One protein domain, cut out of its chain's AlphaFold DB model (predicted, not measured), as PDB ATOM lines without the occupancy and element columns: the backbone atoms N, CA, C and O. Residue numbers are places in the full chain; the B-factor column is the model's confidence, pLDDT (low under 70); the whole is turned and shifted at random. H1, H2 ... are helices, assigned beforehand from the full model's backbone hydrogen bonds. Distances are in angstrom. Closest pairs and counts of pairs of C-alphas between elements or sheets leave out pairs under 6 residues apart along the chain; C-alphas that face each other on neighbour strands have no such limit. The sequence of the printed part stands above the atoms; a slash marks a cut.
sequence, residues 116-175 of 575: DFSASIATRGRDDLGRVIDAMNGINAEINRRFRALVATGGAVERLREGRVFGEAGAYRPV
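This is residues 116 to 175 of the 575 residues of the protein "MFS transporter" of Alphaproteobacteria bacterium (UniProt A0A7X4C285). One long helix, H1, makes the length of a rod, and the rest of the printed part folds back along one side of it as two long loops and one short helical turn, H2, near the end of H1 where residue 152 lies. The two loops, residues 116 to 127 and residues 162 to 175, come together in a short parallel pairing of residues 119 to 120 with residues 173 to 174. The printed part has 60 residues with two named helices, H1 then H2, and no named strand; the class is all helix, though under half of the residues, 29 of 60, are in named elements. The whole is loose, with a radius of gyration of the C-alphas of 13.1 A and spans of 40 by 18 by 16 A.

Find C-alpha 128 at (24.362, -14.036, 8.548); from there H1, residues 128 to 152, runs 36.0 A to C-alpha 152 at (30.819, -29.072, -23.520). Further along, H2, residues 158 to 161, ends at C-alpha 161 at (23.432, -16.634, -24.990).

Start from H1, in which every O i to N i+4 pair is within hydrogen-bond range; H2, with 4 residues, is too short for such a pair, and its one O i to N i+3 pair is within range. A tight link of 5 residues leads from H1 to H2, yet the two helices are apart. Look at residues 149 to 154, of which 149 to 152 belong to H1: this stretch stands free.

The C-alphas of Asp 127 and Gly 154 are the two farthest apart, at 40.8 A, while those of Asp 116 and Val 175, the first and last printed, are 10.9 A apart. The printed part has no cut. The mean pLDDT of the printed part is 79.1; look for values under 70 at residues 123 to 126, 155 to 156, 168 to 171 and 175.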
ATOM      1  N   ASP A 116      22.678 -11.127 -16.669       86.69
ATOM      2  CA  ASP A 116      24.108 -11.153 -16.347       86.69
ATOM      3  C   ASP A 116      24.398 -12.072 -15.149       86.69
ATOM      4  O   ASP A 116      24.345 -11.687 -13.977       86.69
ATOM      5  N   PHE A 117      24.760 -13.314 -15.460       86.50
ATOM      6  CA  PHE A 117      25.194 -14.329 -14.506       86.50
ATOM      7  C   PHE A 117      26.708 -14.291 -14.252       86.50
ATOM      8  O   PHE A 117      27.212 -15.072 -13.447       86.50
ATOM      9  N   SER A 118      27.464 -13.410 -14.918       84.69
ATOM     10  CA  SER A 118      28.900 -13.237 -14.651       84.69
ATOM     11  C   SER A 118      29.166 -12.416 -13.384       84.69
ATOM     12  O   SER A 118      30.283 -12.417 -12.866       84.69
ATOM     13  N   ALA A 119      28.146 -11.740 -12.857       84.00
ATOM     14  CA  ALA A 119      28.208 -10.932 -11.650       84.00
ATOM     15  C   ALA A 119      28.425 -11.773 -10.372       84.00
ATOM     16  O   ALA A 119      27.768 -12.788 -10.150       84.00
ATOM     17  N   SER A 120      29.305 -11.333  -9.474       82.81
ATOM     18  CA  SER A 120      29.449 -11.915  -8.129       82.81
ATOM     19  C   SER A 120      29.745 -10.843  -7.089       82.81
ATOM     20  O   SER A 120      30.198  -9.747  -7.417       82.81
ATOM     21  N   ILE A 121      29.491 -11.137  -5.819       79.62
ATOM     22  CA  ILE A 121      29.878 -10.262  -4.709       79.62
ATOM     23  C   ILE A 121      31.092 -10.883  -4.021       79.62
ATOM     24  O   ILE A 121      31.032 -12.031  -3.597       79.62
ATOM     25  N   ALA A 122      32.183 -10.135  -3.857       70.62
ATOM     26  CA  ALA A 122      33.317 -10.614  -3.070       70.62
ATOM     27  C   ALA A 122      32.917 -10.720  -1.587       70.62
ATOM     28  O   ALA A 122      32.684  -9.696  -0.937       70.62
ATOM     29  N   THR A 123      32.829 -11.938  -1.045       63.22
ATOM     30  CA  THR A 123      32.520 -12.148   0.371       63.22
ATOM     31  C   THR A 123      33.709 -11.758   1.244       63.22
ATOM     32  O   THR A 123      34.840 -12.183   1.026       63.22
ATOM     33  N   ARG A 124      33.459 -10.898   2.239       60.41
ATOM     34  CA  ARG A 124      34.474 -10.449   3.212       60.41
ATOM     35  C   ARG A 124      34.142 -10.813   4.667       60.41
ATOM     36  O   ARG A 124      34.976 -10.566   5.530       60.41
ATOM     37  N   GLY A 125      32.978 -11.403   4.952       60.28
ATOM     38  CA  GLY A 125      32.524 -11.712   6.315       60.28
ATOM     39  C   GLY A 125      31.819 -13.068   6.421       60.28
ATOM     40  O   GLY A 125      31.263 -13.548   5.439       60.28
ATOM     41  N   ARG A 126      31.867 -13.682   7.615       64.62
ATOM     42  CA  ARG A 126      31.187 -14.950   7.971       64.62
ATOM     43  C   ARG A 126      29.889 -14.731   8.772       64.62
ATOM     44  O   ARG A 126      29.471 -15.608   9.523       64.62
ATOM     45  N   ASP A 127      29.296 -13.548   8.679       77.50
ATOM     46  CA  ASP A 127      28.043 -13.202   9.352       77.50
ATOM     47  C   ASP A 127      26.816 -13.752   8.599       77.50
ATOM     48  O   ASP A 127      26.933 -14.363   7.535       77.50
ATOM     49  N   ASP A 128      25.616 -13.562   9.155       82.44
ATOM     50  CA  ASP A 128      24.362 -14.036   8.548       82.44
ATOM     51  C   ASP A 128      24.142 -13.465   7.147       82.44
ATOM     52  O   ASP A 128      23.720 -14.178   6.238       82.44
ATOM     53  N   LEU A 129      24.496 -12.193   6.949       79.44
ATOM     54  CA  LEU A 129      24.458 -11.552   5.638       79.44
ATOM     55  C   LEU A 129      25.492 -12.162   4.688       79.44
ATOM     56  O   LEU A 129      25.165 -12.407   3.528       79.44
ATOM     57  N   GLY A 130      26.697 -12.472   5.167       80.19
ATOM     58  CA  GLY A 130      27.710 -13.221   4.430       80.19
ATOM     59  C   GLY A 130      27.199 -14.582   3.965       80.19
ATOM     60  O   GLY A 130      27.340 -14.901   2.788       80.19
ATOM     61  N   ARG A 131      26.501 -15.334   4.829       84.88
ATOM     62  CA  ARG A 131      25.873 -16.618   4.461       84.88
ATOM     63  C   ARG A 131      24.834 -16.463   3.351       84.88
ATOM     64  O   ARG A 131      24.791 -17.284   2.439       84.88
ATOM     65  N   VAL A 132      24.019 -15.408   3.402       86.12
ATOM     66  CA  VAL A 132      23.056 -15.097   2.333       86.12
ATOM     67  C   VAL A 132      23.779 -14.733   1.034       86.12
ATOM     68  O   VAL A 132      23.413 -15.238  -0.026       86.12
ATOM     69  N   ILE A 133      24.829 -13.910   1.096       85.69
ATOM     70  CA  ILE A 133      25.633 -13.539  -0.078       85.69
ATOM     71  C   ILE A 133      26.313 -14.773  -0.687       85.69
ATOM     72  O   ILE A 133      26.282 -14.936  -1.905       85.69
ATOM     73  N   ASP A 134      26.881 -15.659   0.130       86.88
ATOM     74  CA  ASP A 134      27.487 -16.913  -0.327       86.88
ATOM     75  C   ASP A 134      26.449 -17.838  -0.967       86.88
ATOM     76  O   ASP A 134      26.721 -18.428  -2.011       86.88
ATOM     77  N   ALA A 135      25.235 -17.915  -0.412       87.62
ATOM     78  CA  ALA A 135      24.138 -18.653  -1.033       87.62
ATOM     79  C   ALA A 135      23.764 -18.061  -2.405       87.62
ATOM     80  O   ALA A 135      23.625 -18.801  -3.379       87.62
ATOM     81  N   MET A 136      23.668 -16.732  -2.519       87.75
ATOM     82  CA  MET A 136      23.394 -16.053  -3.792       87.75
ATOM     83  C   MET A 136      24.512 -16.266  -4.823       87.75
ATOM     84  O   MET A 136      24.237 -16.595  -5.978       87.75
ATOM     85  N   ASN A 137      25.774 -16.120  -4.413       88.69
ATOM     86  CA  ASN A 137      26.933 -16.408  -5.257       88.69
ATOM     87  C   ASN A 137      26.960 -17.884  -5.672       88.69
ATOM     88  O   ASN A 137      27.272 -18.182  -6.821       88.69
ATOM     89  N   GLY A 138      26.601 -18.800  -4.770       88.25
ATOM     90  CA  GLY A 138      26.503 -20.234  -5.030       88.25
ATOM     91  C   GLY A 138      25.451 -20.568  -6.087       88.25
ATOM     92  O   GLY A 138      25.731 -21.349  -6.995       88.25
ATOM     93  N   ILE A 139      24.282 -19.918  -6.034       87.69
ATOM     94  CA  ILE A 139      23.253 -20.024  -7.081       87.69
ATOM     95  C   ILE A 139      23.820 -19.554  -8.424       87.69
ATOM     96  O   ILE A 139      23.698 -20.260  -9.426       87.69
ATOM     97  N   ASN A 140      24.491 -18.399  -8.453       87.75
ATOM     98  CA  ASN A 140      25.054 -17.877  -9.699       87.75
ATOM     99  C   ASN A 140      26.180 -18.777 -10.238       87.75
ATOM    100  O   ASN A 140      26.261 -19.054 -11.438       87.75
ATOM    101  N   ALA A 141      27.026 -19.309  -9.356       86.94
ATOM    102  CA  ALA A 141      28.080 -20.248  -9.710       86.94
ATOM    103  C   ALA A 141      27.516 -21.557 -10.279       86.94
ATOM    104  O   ALA A 141      28.044 -22.072 -11.267       86.94
ATOM    105  N   GLU A 142      26.415 -22.057  -9.714       89.81
ATOM    106  CA  GLU A 142      25.720 -23.247 -10.199       89.81
ATOM    107  C   GLU A 142      25.136 -23.046 -11.600       89.81
ATOM    108  O   GLU A 142      25.332 -23.897 -12.471       89.81
ATOM    109  N   ILE A 143      24.499 -21.899 -11.853       88.00
ATOM    110  CA  ILE A 143      23.986 -21.538 -13.183       88.00
ATOM    111  C   ILE A 143      25.123 -21.564 -14.217       88.00
ATOM    112  O   ILE A 143      25.011 -22.220 -15.254       88.00
ATOM    113  N   ASN A 144      26.260 -20.936 -13.906       88.12
ATOM    114  CA  ASN A 144      27.431 -20.934 -14.789       88.12
ATOM    115  C   ASN A 144      28.073 -22.325 -14.942       88.12
ATOM    116  O   ASN A 144      28.633 -22.641 -15.994       88.12
ATOM    117  N   ARG A 145      28.023 -23.181 -13.913       88.12
ATOM    118  CA  ARG A 145      28.505 -24.572 -13.987       88.12
ATOM    119  C   ARG A 145      27.664 -25.387 -14.971       88.12
ATOM    120  O   ARG A 145      28.227 -26.031 -15.853       88.12
ATOM    121  N   ARG A 146      26.335 -25.316 -14.851       88.12
ATOM    122  CA  ARG A 146      25.394 -26.025 -15.735       88.12
ATOM    123  C   ARG A 146      25.487 -25.539 -17.172       88.12
ATOM    124  O   ARG A 146      25.519 -26.359 -18.082       88.12
ATOM    125  N   PHE A 147      25.592 -24.226 -17.371       85.88
ATOM    126  CA  PHE A 147      25.788 -23.652 -18.698       85.88
ATOM    127  C   PHE A 147      27.064 -24.196 -19.359       85.88
ATOM    128  O   PHE A 147      27.012 -24.669 -20.490       85.88
ATOM    129  N   ARG A 148      28.191 -24.234 -18.635       84.88
ATOM    130  CA  ARG A 148      29.449 -24.809 -19.148       84.88
ATOM    131  C   ARG A 148      29.340 -26.291 -19.495       84.88
ATOM    132  O   ARG A 148      29.857 -26.699 -20.529       84.88
ATOM    133  N   ALA A 149      28.663 -27.081 -18.662       86.31
ATOM    134  CA  ALA A 149      28.425 -28.492 -18.958       86.31
ATOM    135  C   ALA A 149      27.628 -28.663 -20.265       86.31
ATOM    136  O   ALA A 149      27.991 -29.487 -21.097       86.31
ATOM    137  N   LEU A 150      26.608 -27.824 -20.483       85.44
ATOM    138  CA  LEU A 150      25.795 -27.841 -21.700       85.44
ATOM    139  C   LEU A 150      26.607 -27.480 -22.959       85.44
ATOM    140  O   LEU A 150      26.445 -28.109 -24.008       85.44
ATOM    141  N   VAL A 151      27.501 -26.491 -22.842       84.38
ATOM    142  CA  VAL A 151      28.430 -26.092 -23.913       84.38
ATOM    143  C   VAL A 151      29.361 -27.244 -24.284       84.38
ATOM    144  O   VAL A 151      29.528 -27.532 -25.466       84.38
ATOM    145  N   ALA A 152      29.919 -27.941 -23.291       83.62
ATOM    146  CA  ALA A 152      30.819 -29.072 -23.520       83.62
ATOM    147  C   ALA A 152      30.136 -30.249 -24.239       83.62
ATOM    148  O   ALA A 152      30.785 -30.974 -24.986       83.62
ATOM    149  N   THR A 153      28.825 -30.423 -24.050       84.75
ATOM    150  CA  THR A 153      28.034 -31.472 -24.715       84.75
ATOM    151  C   THR A 153      27.547 -31.110 -26.125       84.75
ATOM    152  O   THR A 153      26.838 -31.905 -26.732       84.75
ATOM    153  N   GLY A 154      27.893 -29.931 -26.662       73.06
ATOM    154  CA  GLY A 154      27.476 -29.505 -28.006       73.06
ATOM    155  C   GLY A 154      25.992 -29.125 -28.122       73.06
ATOM    156  O   GLY A 154      25.404 -29.250 -29.194       73.06
ATOM    157  N   GLY A 155      25.362 -28.696 -27.021       68.25
ATOM    158  CA  GLY A 155      23.960 -28.265 -27.019       68.25
ATOM    159  C   GLY A 155      23.710 -26.996 -27.849       68.25
ATOM    160  O   GLY A 155      24.641 -26.302 -28.246       68.25
ATOM    161  N   ALA A 156      22.439 -26.643 -28.078       69.06
ATOM    162  CA  ALA A 156      22.044 -25.409 -28.772       69.06
ATOM    163  C   ALA A 156      22.294 -24.153 -27.901       69.06
ATOM    164  O   ALA A 156      21.364 -23.560 -27.351       69.06
ATOM    165  N   VAL A 157      23.565 -23.782 -27.742       75.81
ATOM    166  CA  VAL A 157      24.052 -22.732 -26.835       75.81
ATOM    167  C   VAL A 157      23.726 -21.323 -27.340       75.81
ATOM    168  O   VAL A 157      23.478 -20.450 -26.507       75.81
ATOM    169  N   GLU A 158      23.665 -21.086 -28.660       73.81
ATOM    170  CA  GLU A 158      23.370 -19.752 -29.216       73.81
ATOM    171  C   GLU A 158      22.080 -19.148 -28.642       73.81
ATOM    172  O   GLU A 158      22.101 -18.028 -28.137       73.81
ATOM    173  N   ARG A 159      20.986 -19.923 -28.599       75.31
ATOM    174  CA  ARG A 159      19.688 -19.467 -28.060       75.31
ATOM    175  C   ARG A 159      19.722 -19.135 -26.566       75.31
ATOM    176  O   ARG A 159      18.883 -18.385 -26.081       75.31
ATOM    177  N   LEU A 160      20.659 -19.709 -25.810       77.06
ATOM    178  CA  LEU A 160      20.819 -19.422 -24.381       77.06
ATOM    179  C   LEU A 160      21.711 -18.206 -24.120       77.06
ATOM    180  O   LEU A 160      21.579 -17.612 -23.053       77.06
ATOM    181  N   ARG A 161      22.595 -17.845 -25.059       78.94
ATOM    182  CA  ARG A 161      23.432 -16.634 -24.990       78.94
ATOM    183  C   ARG A 161      22.696 -15.372 -25.439       78.94
ATOM    184  O   ARG A 161      23.119 -14.279 -25.071       78.94
ATOM    185  N   GLU A 162      21.609 -15.491 -26.198       80.38
ATOM    186  CA  GLU A 162      20.801 -14.336 -26.602       80.38
ATOM    187  C   GLU A 162      20.308 -13.543 -25.381       80.38
ATOM    188  O   GLU A 162      19.524 -14.027 -24.562       80.38
ATOM    189  N   GLY A 163      20.815 -12.313 -25.243       77.75
ATOM    190  CA  GLY A 163      20.467 -11.402 -24.152       77.75
ATOM    191  C   GLY A 163      20.992 -11.799 -22.767       77.75
ATOM    192  O   GLY A 163      20.523 -11.239 -21.782       77.75
ATOM    193  N   ARG A 164      21.927 -12.757 -22.658       85.56
ATOM    194  CA  ARG A 164      22.463 -13.236 -21.370       85.56
ATOM    195  C   ARG A 164      23.986 -13.313 -21.382       85.56
ATOM    196  O   ARG A 164      24.595 -13.745 -22.358       85.56
ATOM    197  N   VAL A 165      24.604 -12.945 -20.266       84.19
ATOM    198  CA  VAL A 165      26.056 -12.965 -20.067       84.19
ATOM    199  C   VAL A 165      26.393 -14.023 -19.023       84.19
ATOM    200  O   VAL A 165      25.866 -14.008 -17.916       84.19
ATOM    201  N   PHE A 166      27.287 -14.948 -19.365       84.19
ATOM    202  CA  PHE A 166      27.790 -15.980 -18.456       84.19
ATOM    203  C   PHE A 166      29.280 -15.747 -18.193       84.19
ATOM    204  O   PHE A 166      30.005 -15.291 -19.075       84.19
ATOM    205  N   GLY A 167      29.738 -16.046 -16.979       75.44
ATOM    206  CA  GLY A 167      31.144 -15.930 -16.600       75.44
ATOM    207  C   GLY A 167      31.992 -17.042 -17.220       75.44
ATOM    208  O   GLY A 167      31.675 -18.229 -17.096       75.44
ATOM    209  N   GLU A 168      33.099 -16.674 -17.861       66.19
ATOM    210  CA  GLU A 168      34.079 -17.627 -18.385       66.19
ATOM    211  C   GLU A 168      35.068 -18.037 -17.283       66.19
ATOM    212  O   GLU A 168      35.543 -17.199 -16.525       66.19
ATOM    213  N   ALA A 169      35.338 -19.343 -17.158       57.88
ATOM    214  CA  ALA A 169      36.407 -19.943 -16.344       57.88
ATOM    215  C   ALA A 169      36.809 -19.211 -15.033       57.88
ATOM    216  O   ALA A 169      37.983 -18.954 -14.793       57.88
ATOM    217  N   GLY A 170      35.845 -18.904 -14.154       57.09
ATOM    218  CA  GLY A 170      36.123 -18.312 -12.834       57.09
ATOM    219  C   GLY A 170      36.344 -16.793 -12.825       57.09
ATOM    220  O   GLY A 170      36.515 -16.216 -11.752       57.09
ATOM    221  N   ALA A 171      36.274 -16.129 -13.979       62.53
ATOM    222  CA  ALA A 171      36.297 -14.678 -14.094       62.53
ATOM    223  C   ALA A 171      34.894 -14.100 -13.843       62.53
ATOM    224  O   ALA A 171      34.171 -13.724 -14.766       62.53
ATOM    225  N   TYR A 172      34.491 -14.051 -12.573       73.56
ATOM    226  CA  TYR A 172      33.285 -13.329 -12.179       73.56
ATOM    227  C   TYR A 172      33.573 -11.834 -12.054       73.56
ATOM    228  O   TYR A 172      34.580 -11.426 -11.473       73.56
ATOM    229  N   ARG A 173      32.664 -10.998 -12.558       72.12
ATOM    230  CA  ARG A 173      32.743  -9.548 -12.400       72.12
ATOM    231  C   ARG A 173      32.244  -9.147 -11.012       72.12
ATOM    232  O   ARG A 173      31.093  -9.436 -10.680       72.12
ATOM    233  N   PRO A 174      33.063  -8.469 -10.191       70.44
ATOM    234  CA  PRO A 174      32.621  -8.021  -8.884       70.44
ATOM    235  C   PRO A 174      31.561  -6.925  -9.028       70.44
ATOM    236  O   PRO A 174      31.795  -5.875  -9.629       70.44
ATOM    237  N   VAL A 175      30.395  -7.143  -8.429       68.25
ATOM    238  CA  VAL A 175      29.361  -6.119  -8.293       68.25
ATOM    239  C   VAL A 175      29.832  -5.111  -7.254       68.25
ATOM    240  O   VAL A 175      30.055  -5.450  -6.095       68.25
TER     241      VAL A 175